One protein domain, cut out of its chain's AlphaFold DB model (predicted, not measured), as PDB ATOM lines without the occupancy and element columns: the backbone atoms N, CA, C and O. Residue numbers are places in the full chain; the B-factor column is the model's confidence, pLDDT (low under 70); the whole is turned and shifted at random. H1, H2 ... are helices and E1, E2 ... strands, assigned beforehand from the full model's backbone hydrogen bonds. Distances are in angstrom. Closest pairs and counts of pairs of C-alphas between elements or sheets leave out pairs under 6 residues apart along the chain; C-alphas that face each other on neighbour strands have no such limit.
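This is residues 116 to 173 of the 258 residues of the protein "DUF3846 domain-containing protein" of Lachnospiraceae bacterium MD335 (UniProt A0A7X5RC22). Picture one strongly twisted sheet of five strands, folded back on itself so that the hairpin E1 and E2 forms one leaf and E4 with E3 the other, with E5 as the hinge; the short helices H1 and H2 both lie toward one end of the longest axis. The 58 printed residues hold two named helices and five named strands, in the order H1 E1 E2 H2 E3 E4 E5. The sheet's order is E1, E2, E5, E4, E3; it is mixed, and the class is mixed helices and strands. The whole is compact, with a radius of gyration of the C-alphas of 9.8 A and a rounded outline of 25 by 21 by 20 A.

Find C-alpha 117 at (-30.307, 32.162, 38.607), where H1 begins; it runs to residue 120, 5.3 A. E1 takes residues 121 to 128, 17.6 A, and bends by 66 degrees at residue 124. E2 comes back over residues 131 to 136, 15.8 A. Look for C-alpha 140 at (-35.981, 40.389, 34.072), where H2 begins; it ends at residue 145, 8.6 A on. E3 is residues 149 to 153, 11.7 A; E4 is residues 159 to 163, 12.7 A; E5 is residues 168 to 172, 13.3 A, ending at (-37.329, 42.773, 41.385).

Begin at the edge strand E1, antiparallel to E2 at 149 degrees; there N 126 and O 133 are 2.9 A apart, within hydrogen-bond range. E2 and E5 are parallel at 59 degrees, with N 170 and O 134 at 2.8 A. E3, E4 and E5 form a meander, each strand the antiparallel neighbour of the one before; see N 171 and O 160 at 2.8 A, and N 161 and O 152 at 2.8 A. The leaves of this folded sheet face each other with 12 pairs of C-alphas within 11 A, while E1 and E3 are apart. E2, H2 and E3 form a split strand-helix-strand unit, two strands of one sheet with a helix between them along the chain and with E5 and E4 between them in the sheet, and its crossover is right-handed. H2 is on the sheet at a height of 8.9 A, over E4 and along it, at 0 degrees on the local plane; their closest C-alphas, of Met 143 and Met 162, are 7.3 A apart. H1 is on the sheet at a height of 8.2 A, only just over E2, on which 3 of its C-alphas fall; the closest C-alphas are those of Phe 120 and Thr 136, 5.2 A. H1 and H2 are close but not clearly touching, with C-alphas 117 and 143 at 7.4 A. In H2 every O i to N i+4 pair is within hydrogen-bond range; H1 is too short for one.

The C-alphas farthest apart, of Pro 129 and Ala 145, are 26.3 A from each other. The printed part has no cut, and its six links are tight. The mean pLDDT of the printed part is 80.9; look at residues 116, 117 and 119 for values under 70.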
ATOM      1  N   LEU A 116     -27.433  31.123  35.020       66.19
ATOM      2  CA  LEU A 116     -28.118  30.315  36.024       66.19
ATOM      3  C   LEU A 116     -28.531  31.200  37.208       66.19
ATOM      4  O   LEU A 116     -27.644  31.731  37.888       66.19
ATOM      5  N   PRO A 117     -29.837  31.307  37.518       63.31
ATOM      6  CA  PRO A 117     -30.307  32.162  38.607       63.31
ATOM      7  C   PRO A 117     -29.738  31.753  39.967       63.31
ATOM      8  O   PRO A 117     -29.523  32.615  40.812       63.31
ATOM      9  N   ASP A 118     -29.407  30.467  40.127       71.12
ATOM     10  CA  ASP A 118     -28.717  29.879  41.280       71.12
ATOM     11  C   ASP A 118     -27.453  30.624  41.709       71.12
ATOM     12  O   ASP A 118     -27.142  30.725  42.892       71.12
ATOM     13  N   ARG A 119     -26.686  31.146  40.747       68.38
ATOM     14  CA  ARG A 119     -25.414  31.815  41.039       68.38
ATOM     15  C   ARG A 119     -25.605  33.247  41.540       68.38
ATOM     16  O   ARG A 119     -24.669  33.842  42.068       68.38
ATOM     17  N   PHE A 120     -26.808  33.783  41.367       70.12
ATOM     18  CA  PHE A 120     -27.192  35.143  41.720       70.12
ATOM     19  C   PHE A 120     -28.275  35.166  42.803       70.12
ATOM     20  O   PHE A 120     -28.907  36.202  43.012       70.12
ATOM     21  N   GLU A 121     -28.501  34.043  43.492       77.50
ATOM     22  CA  GLU A 121     -29.377  33.985  44.659       77.50
ATOM     23  C   GLU A 121     -28.851  34.947  45.734       77.50
ATOM     24  O   GLU A 121     -27.711  34.846  46.188       77.50
ATOM     25  N   THR A 122     -29.685  35.896  46.159       76.50
ATOM     26  CA  THR A 122     -29.318  36.862  47.210       76.50
ATOM     27  C   THR A 122     -29.477  36.277  48.615       76.50
ATOM     28  O   THR A 122     -29.156  36.932  49.605       76.50
ATOM     29  N   GLY A 123     -30.010  35.055  48.719       75.50
ATOM     30  CA  GLY A 123     -30.429  34.426  49.973       75.50
ATOM     31  C   GLY A 123     -31.754  34.966  50.529       75.50
ATOM     32  O   GLY A 123     -32.289  34.406  51.487       75.50
ATOM     33  N   GLU A 124     -32.317  36.019  49.933       81.56
ATOM     34  CA  GLU A 124     -33.629  36.554  50.291       81.56
ATOM     35  C   GLU A 124     -34.747  35.674  49.706       81.56
ATOM     36  O   GLU A 124     -34.591  35.029  48.665       81.56
ATOM     37  N   ARG A 125     -35.901  35.622  50.382       86.44
ATOM     38  CA  ARG A 125     -37.076  34.879  49.913       86.44
ATOM     39  C   ARG A 125     -38.324  35.742  49.963       86.44
ATOM     40  O   ARG A 125     -38.632  36.332  50.994       86.44
ATOM     41  N   VAL A 126     -39.092  35.712  48.881       85.06
ATOM     42  CA  VAL A 126     -40.389  36.386  48.774       85.06
ATOM     43  C   VAL A 126     -41.498  35.365  48.989       85.06
ATOM     44  O   VAL A 126     -41.494  34.284  48.398       85.06
ATOM     45  N   GLN A 127     -42.440  35.698  49.866       81.38
ATOM     46  CA  GLN A 127     -43.655  34.924  50.107       81.38
ATOM     47  C   GLN A 127     -44.764  35.466  49.202       81.38
ATOM     48  O   GLN A 127     -45.051  36.659  49.227       81.38
ATOM     49  N   THR A 128     -45.398  34.597  48.422       81.00
ATOM     50  CA  THR A 128     -46.639  34.903  47.705       81.00
ATOM     51  C   THR A 128     -47.702  33.860  48.065       81.00
ATOM     52  O   THR A 128     -47.362  32.787  48.577       81.00
ATOM     53  N   PRO A 129     -48.991  34.091  47.756       78.31
ATOM     54  CA  PRO A 129     -50.049  33.102  47.981       78.31
ATOM     55  C   PRO A 129     -49.801  31.762  47.270       78.31
ATOM     56  O   PRO A 129     -50.430  30.758  47.592       78.31
ATOM     57  N   ARG A 130     -48.889  31.743  46.288       76.00
ATOM     58  CA  ARG A 130     -48.503  30.562  45.507       76.00
ATOM     59  C   ARG A 130     -47.245  29.859  46.017       76.00
ATOM     60  O   ARG A 130     -46.889  28.822  45.465       76.00
ATOM     61  N   GLY A 131     -46.585  30.388  47.046       84.25
ATOM     62  CA  GLY A 131     -45.419  29.768  47.670       84.25
ATOM     63  C   GLY A 131     -44.321  30.763  48.033       84.25
ATOM     64  O   GLY A 131     -44.470  31.973  47.899       84.25
ATOM     65  N   SER A 132     -43.193  30.233  48.505       85.81
ATOM     66  CA  SER A 132     -42.009  31.029  48.833       85.81
ATOM     67  C   SER A 132     -40.911  30.823  47.794       85.81
ATOM     68  O   SER A 132     -40.381  29.716  47.668       85.81
ATOM     69  N   PHE A 133     -40.532  31.901  47.113       87.56
ATOM     70  CA  PHE A 133     -39.563  31.911  46.016       87.56
ATOM     71  C   PHE A 133     -38.250  32.557  46.456       87.56
ATOM     72  O   PHE A 133     -38.259  33.499  47.248       87.56
ATOM     73  N   GLN A 134     -37.128  32.044  45.955       87.19
ATOM     74  CA  GLN A 134     -35.813  32.640  46.195       87.19
ATOM     75  C   GLN A 134     -35.624  33.872  45.313       87.19
ATOM     76  O   GLN A 134     -36.011  33.847  44.142       87.19
ATOM     77  N   VAL A 135     -35.050  34.933  45.871       85.94
ATOM     78  CA  VAL A 135     -34.765  36.170  45.144       85.94
ATOM     79  C   VAL A 135     -33.437  36.036  44.414       85.94
ATOM     80  O   VAL A 135     -32.437  35.603  44.990       85.94
ATOM     81  N   THR A 136     -33.430  36.427  43.143       83.19
ATOM     82  CA  THR A 136     -32.212  36.541  42.339       83.19
ATOM     83  C   THR A 136     -31.875  38.008  42.092       83.19
ATOM     84  O   THR A 136     -32.764  38.844  41.928       83.19
ATOM     85  N   ALA A 137     -30.581  38.323  42.059       81.44
ATOM     86  CA  ALA A 137     -30.068  39.635  41.670       81.44
ATOM     87  C   ALA A 137     -30.080  39.862  40.146       81.44
ATOM     88  O   ALA A 137     -29.707  40.944  39.688       81.44
ATOM     89  N   MET A 138     -30.463  38.849  39.359       78.31
ATOM     90  CA  MET A 138     -30.587  38.960  37.906       78.31
ATOM     91  C   MET A 138     -31.757  39.860  37.508       78.31
ATOM     92  O   MET A 138     -32.782  39.903  38.188       78.31
ATOM     93  N   SER A 139     -31.616  40.560  36.382       81.19
ATOM     94  CA  SER A 139     -32.707  41.341  35.804       81.19
ATOM     95  C   SER A 139     -33.757  40.455  35.134       81.19
ATOM     96  O   SER A 139     -33.525  39.279  34.840       81.19
ATOM     97  N   ARG A 140     -34.919  41.046  34.838       82.44
ATOM     98  CA  ARG A 140     -35.981  40.389  34.072       82.44
ATOM     99  C   ARG A 140     -35.463  39.876  32.729       82.44
ATOM    100  O   ARG A 140     -35.705  38.725  32.390       82.44
ATOM    101  N   GLU A 141     -34.747  40.710  31.984       77.94
ATOM    102  CA  GLU A 141     -34.227  40.383  30.652       77.94
ATOM    103  C   GLU A 141     -33.224  39.227  30.731       77.94
ATOM    104  O   GLU A 141     -33.249  38.316  29.909       77.94
ATOM    105  N   GLN A 142     -32.383  39.224  31.770       73.19
ATOM    106  CA  GLN A 142     -31.434  38.141  32.025       73.19
ATOM    107  C   GLN A 142     -32.146  36.825  32.369       73.19
ATOM    108  O   GLN A 142     -31.702  35.756  31.957       73.19
ATOM    109  N   MET A 143     -33.265  36.890  33.091       80.69
ATOM    110  CA  MET A 143     -34.092  35.725  33.410       80.69
ATOM    111  C   MET A 143     -34.856  35.201  32.188       80.69
ATOM    112  O   MET A 143     -34.913  33.989  31.987       80.69
ATOM    113  N   GLU A 144     -35.380  36.085  31.335       77.19
ATOM    114  CA  GLU A 144     -36.003  35.705  30.057       77.19
ATOM    115  C   GLU A 144     -34.982  35.035  29.124       77.19
ATOM    116  O   GLU A 144     -35.281  33.990  28.545       77.19
ATOM    117  N   ALA A 145     -33.754  35.565  29.050       71.31
ATOM    118  CA  ALA A 145     -32.650  34.957  28.301       71.31
ATOM    119  C   ALA A 145     -32.248  33.577  28.853       71.31
ATOM    120  O   ALA A 145     -31.914  32.683  28.082       71.31
ATOM    121  N   ALA A 146     -32.357  33.370  30.169       71.12
ATOM    122  CA  ALA A 146     -32.163  32.071  30.817       71.12
ATOM    123  C   ALA A 146     -33.346  31.094  30.627       71.12
ATOM    124  O   ALA A 146     -33.354  30.005  31.209       71.12
ATOM    125  N   GLY A 147     -34.377  31.478  29.864       71.75
ATOM    126  CA  GLY A 147     -35.562  30.658  29.606       71.75
ATOM    127  C   GLY A 147     -36.604  30.669  30.728       71.75
ATOM    128  O   GLY A 147     -37.472  29.794  30.768       71.75
ATOM    129  N   TYR A 148     -36.543  31.635  31.650       81.38
ATOM    130  CA  TYR A 148     -37.553  31.834  32.690       81.38
ATOM    131  C   TYR A 148     -38.572  32.879  32.233       81.38
ATOM    132  O   TYR A 148     -38.242  34.043  32.025       81.38
ATOM    133  N   GLY A 149     -39.836  32.480  32.107       81.94
ATOM    134  CA  GLY A 149     -40.935  33.382  31.757       81.94
ATOM    135  C   GLY A 149     -41.627  33.957  32.992       81.94
ATOM    136  O   GLY A 149     -41.635  33.333  34.054       81.94
ATOM    137  N   ILE A 150     -42.253  35.131  32.867       87.75
ATOM    138  CA  ILE A 150     -43.073  35.701  33.947       87.75
ATOM    139  C   ILE A 150     -44.306  34.825  34.163       87.75
ATOM    140  O   ILE A 150     -45.108  34.625  33.254       87.75
ATOM    141  N   HIS A 151     -44.491  34.353  35.395       86.19
ATOM    142  CA  HIS A 151     -45.660  33.568  35.773       86.19
ATOM    143  C   HIS A 151     -46.711  34.416  36.496       86.19
ATOM    144  O   HIS A 151     -47.911  34.254  36.274       86.19
ATOM    145  N   HIS A 152     -46.283  35.267  37.430       85.75
ATOM    146  CA  HIS A 152     -47.151  36.194  38.160       85.75
ATOM    147  C   HIS A 152     -46.317  37.242  38.903       85.75
ATOM    148  O   HIS A 152     -45.093  37.167  38.930       85.75
ATOM    149  N   ILE A 153     -46.994  38.208  39.513       87.25
ATOM    150  CA  ILE A 153     -46.397  39.283  40.309       87.25
ATOM    151  C   ILE A 153     -46.705  39.004  41.786       87.25
ATOM    152  O   ILE A 153     -47.734  38.393  42.088       87.25
ATOM    153  N   SER A 154     -45.812  39.395  42.694       86.25
ATOM    154  CA  SER A 154     -46.063  39.380  44.137       86.25
ATOM    155  C   SER A 154     -47.181  40.356  44.528       86.25
ATOM    156  O   SER A 154     -47.454  41.327  43.822       86.25
ATOM    157  N   ASP A 155     -47.812  40.121  45.679       80.50
ATOM    158  CA  ASP A 155     -48.956  40.917  46.154       80.50
ATOM    159  C   ASP A 155     -48.605  42.394  46.399       80.50
ATOM    160  O   ASP A 155     -49.455  43.272  46.272       80.50
ATOM    161  N   ASP A 156     -47.344  42.680  46.727       78.62
ATOM    162  CA  ASP A 156     -46.823  44.036  46.910       78.62
ATOM    163  C   ASP A 156     -46.416  44.719  45.592       78.62
ATOM    164  O   ASP A 156     -45.996  45.877  45.600       78.62
ATOM    165  N   GLY A 157     -46.517  44.011  44.461       81.00
ATOM    166  CA  GLY A 157     -46.131  44.498  43.139       81.00
ATOM    167  C   GLY A 157     -44.624  44.696  42.949       81.00
ATOM    168  O   GLY A 157     -44.208  45.184  41.899       81.00
ATOM    169  N   LYS A 158     -43.797  44.351  43.944       84.06
ATOM    170  CA  LYS A 158     -42.356  44.639  43.931       84.06
ATOM    171  C   LYS A 158     -41.528  43.573  43.233       84.06
ATOM    172  O   LYS A 158     -40.424  43.888  42.797       84.06
ATOM    173  N   TYR A 159     -42.041  42.350  43.104       87.19
ATOM    174  CA  TYR A 159     -41.313  41.229  42.522       87.19
ATOM    175  C   TYR A 159     -42.128  40.528  41.429       87.19
ATOM    176  O   TYR A 159     -43.323  40.268  41.566       87.19
ATOM    177  N   LEU A 160     -41.457  40.184  40.338       89.12
ATOM    178  CA  LEU A 160     -41.930  39.304  39.280       89.12
ATOM    179  C   LEU A 160     -41.470  37.884  39.604       89.12
ATOM    180  O   LEU A 160     -40.276  37.627  39.742       89.12
ATOM    181  N   ILE A 161     -42.408  36.949  39.711       90.56
ATOM    182  CA  ILE A 161     -42.084  35.534  39.867       90.56
ATOM    183  C   ILE A 161     -41.907  34.936  38.476       90.56
ATOM    184  O   ILE A 161     -42.875  34.802  37.718       90.56
ATOM    185  N   MET A 162     -40.665  34.591  38.145       90.12
ATOM    186  CA  MET A 162     -40.270  34.056  36.846       90.12
ATOM    187  C   MET A 162     -39.923  32.574  36.969       90.12
ATOM    188  O   MET A 162     -39.170  32.182  37.860       90.12
ATOM    189  N   GLY A 163     -40.488  31.738  36.097       86.25
ATOM    190  CA  GLY A 163     -40.362  30.284  36.150       86.25
ATOM    191  C   GLY A 163     -40.111  29.657  34.783       86.25
ATOM    192  O   GLY A 163     -40.568  30.168  33.766       86.25
ATOM    193  N   ASN A 164     -39.412  28.523  34.769       84.25
ATOM    194  CA  ASN A 164     -39.117  27.735  33.563       84.25
ATOM    195  C   ASN A 164     -39.802  26.349  33.574       84.25
ATOM    196  O   ASN A 164     -39.391  25.429  32.871       84.25
ATOM    197  N   GLY A 165     -40.809  26.164  34.434       75.25
ATOM    198  CA  GLY A 165     -41.559  24.912  34.597       75.25
ATOM    199  C   GLY A 165     -40.957  23.912  35.592       75.25
ATOM    200  O   GLY A 165     -41.700  23.122  36.165       75.25
ATOM    201  N   THR A 166     -39.650  23.974  35.864       78.75
ATOM    202  CA  THR A 166     -39.002  23.149  36.909       78.75
ATOM    203  C   THR A 166     -38.643  23.957  38.148       78.75
ATOM    204  O   THR A 166     -38.697  23.443  39.265       78.75
ATOM    205  N   ARG A 167     -38.307  25.236  37.967       82.69
ATOM    206  CA  ARG A 167     -37.933  26.162  39.038       82.69
ATOM    207  C   ARG A 167     -38.576  27.523  38.830       82.69
ATOM    208  O   ARG A 167     -38.994  27.866  37.724       82.69
ATOM    209  N   ALA A 168     -38.637  28.291  39.912       87.50
ATOM    210  CA  ALA A 168     -39.131  29.656  39.907       87.50
ATOM    211  C   ALA A 168     -38.356  30.525  40.904       87.50
ATOM    212  O   ALA A 168     -38.035  30.078  42.007       87.50
ATOM    213  N   PHE A 169     -38.103  31.767  40.506       87.69
ATOM    214  CA  PHE A 169     -37.372  32.770  41.275       87.69
ATOM    215  C   PHE A 169     -38.157  34.079  41.312       87.69
ATOM    216  O   PHE A 169     -38.942  34.372  40.410       87.69
ATOM    217  N   ALA A 170     -37.939  34.863  42.361       89.25
ATOM    218  CA  ALA A 170     -38.441  36.221  42.477       89.25
ATOM    219  C   ALA A 170     -37.390  37.203  41.942       89.25
ATOM    220  O   ALA A 170     -36.234  37.183  42.357       89.25
ATOM    221  N   VAL A 171     -37.803  38.070  41.026       86.25
ATOM    222  CA  VAL A 171     -36.977  39.097  40.380       86.25
ATOM    223  C   VAL A 171     -37.575  40.448  40.725       86.25
ATOM    224  O   VAL A 171     -38.790  40.595  40.653       86.25
ATOM    225  N   ALA A 172     -36.780  41.449  41.092       84.19
ATOM    226  CA  ALA A 172     -37.329  42.773  41.385       84.19
ATOM    227  C   ALA A 172     -38.033  43.359  40.138       84.19
ATOM    228  O   ALA A 172     -37.434  43.488  39.073       84.19
ATOM    229  N   ALA A 173     -39.320  43.698  40.264       74.62
ATOM    230  CA  ALA A 173     -40.159  44.227  39.181       74.62
ATOM    231  C   ALA A 173     -39.693  45.608  38.714       74.62
ATOM    232  O   ALA A 173     -39.817  45.967  37.545       74.62
TER     233      ALA A 173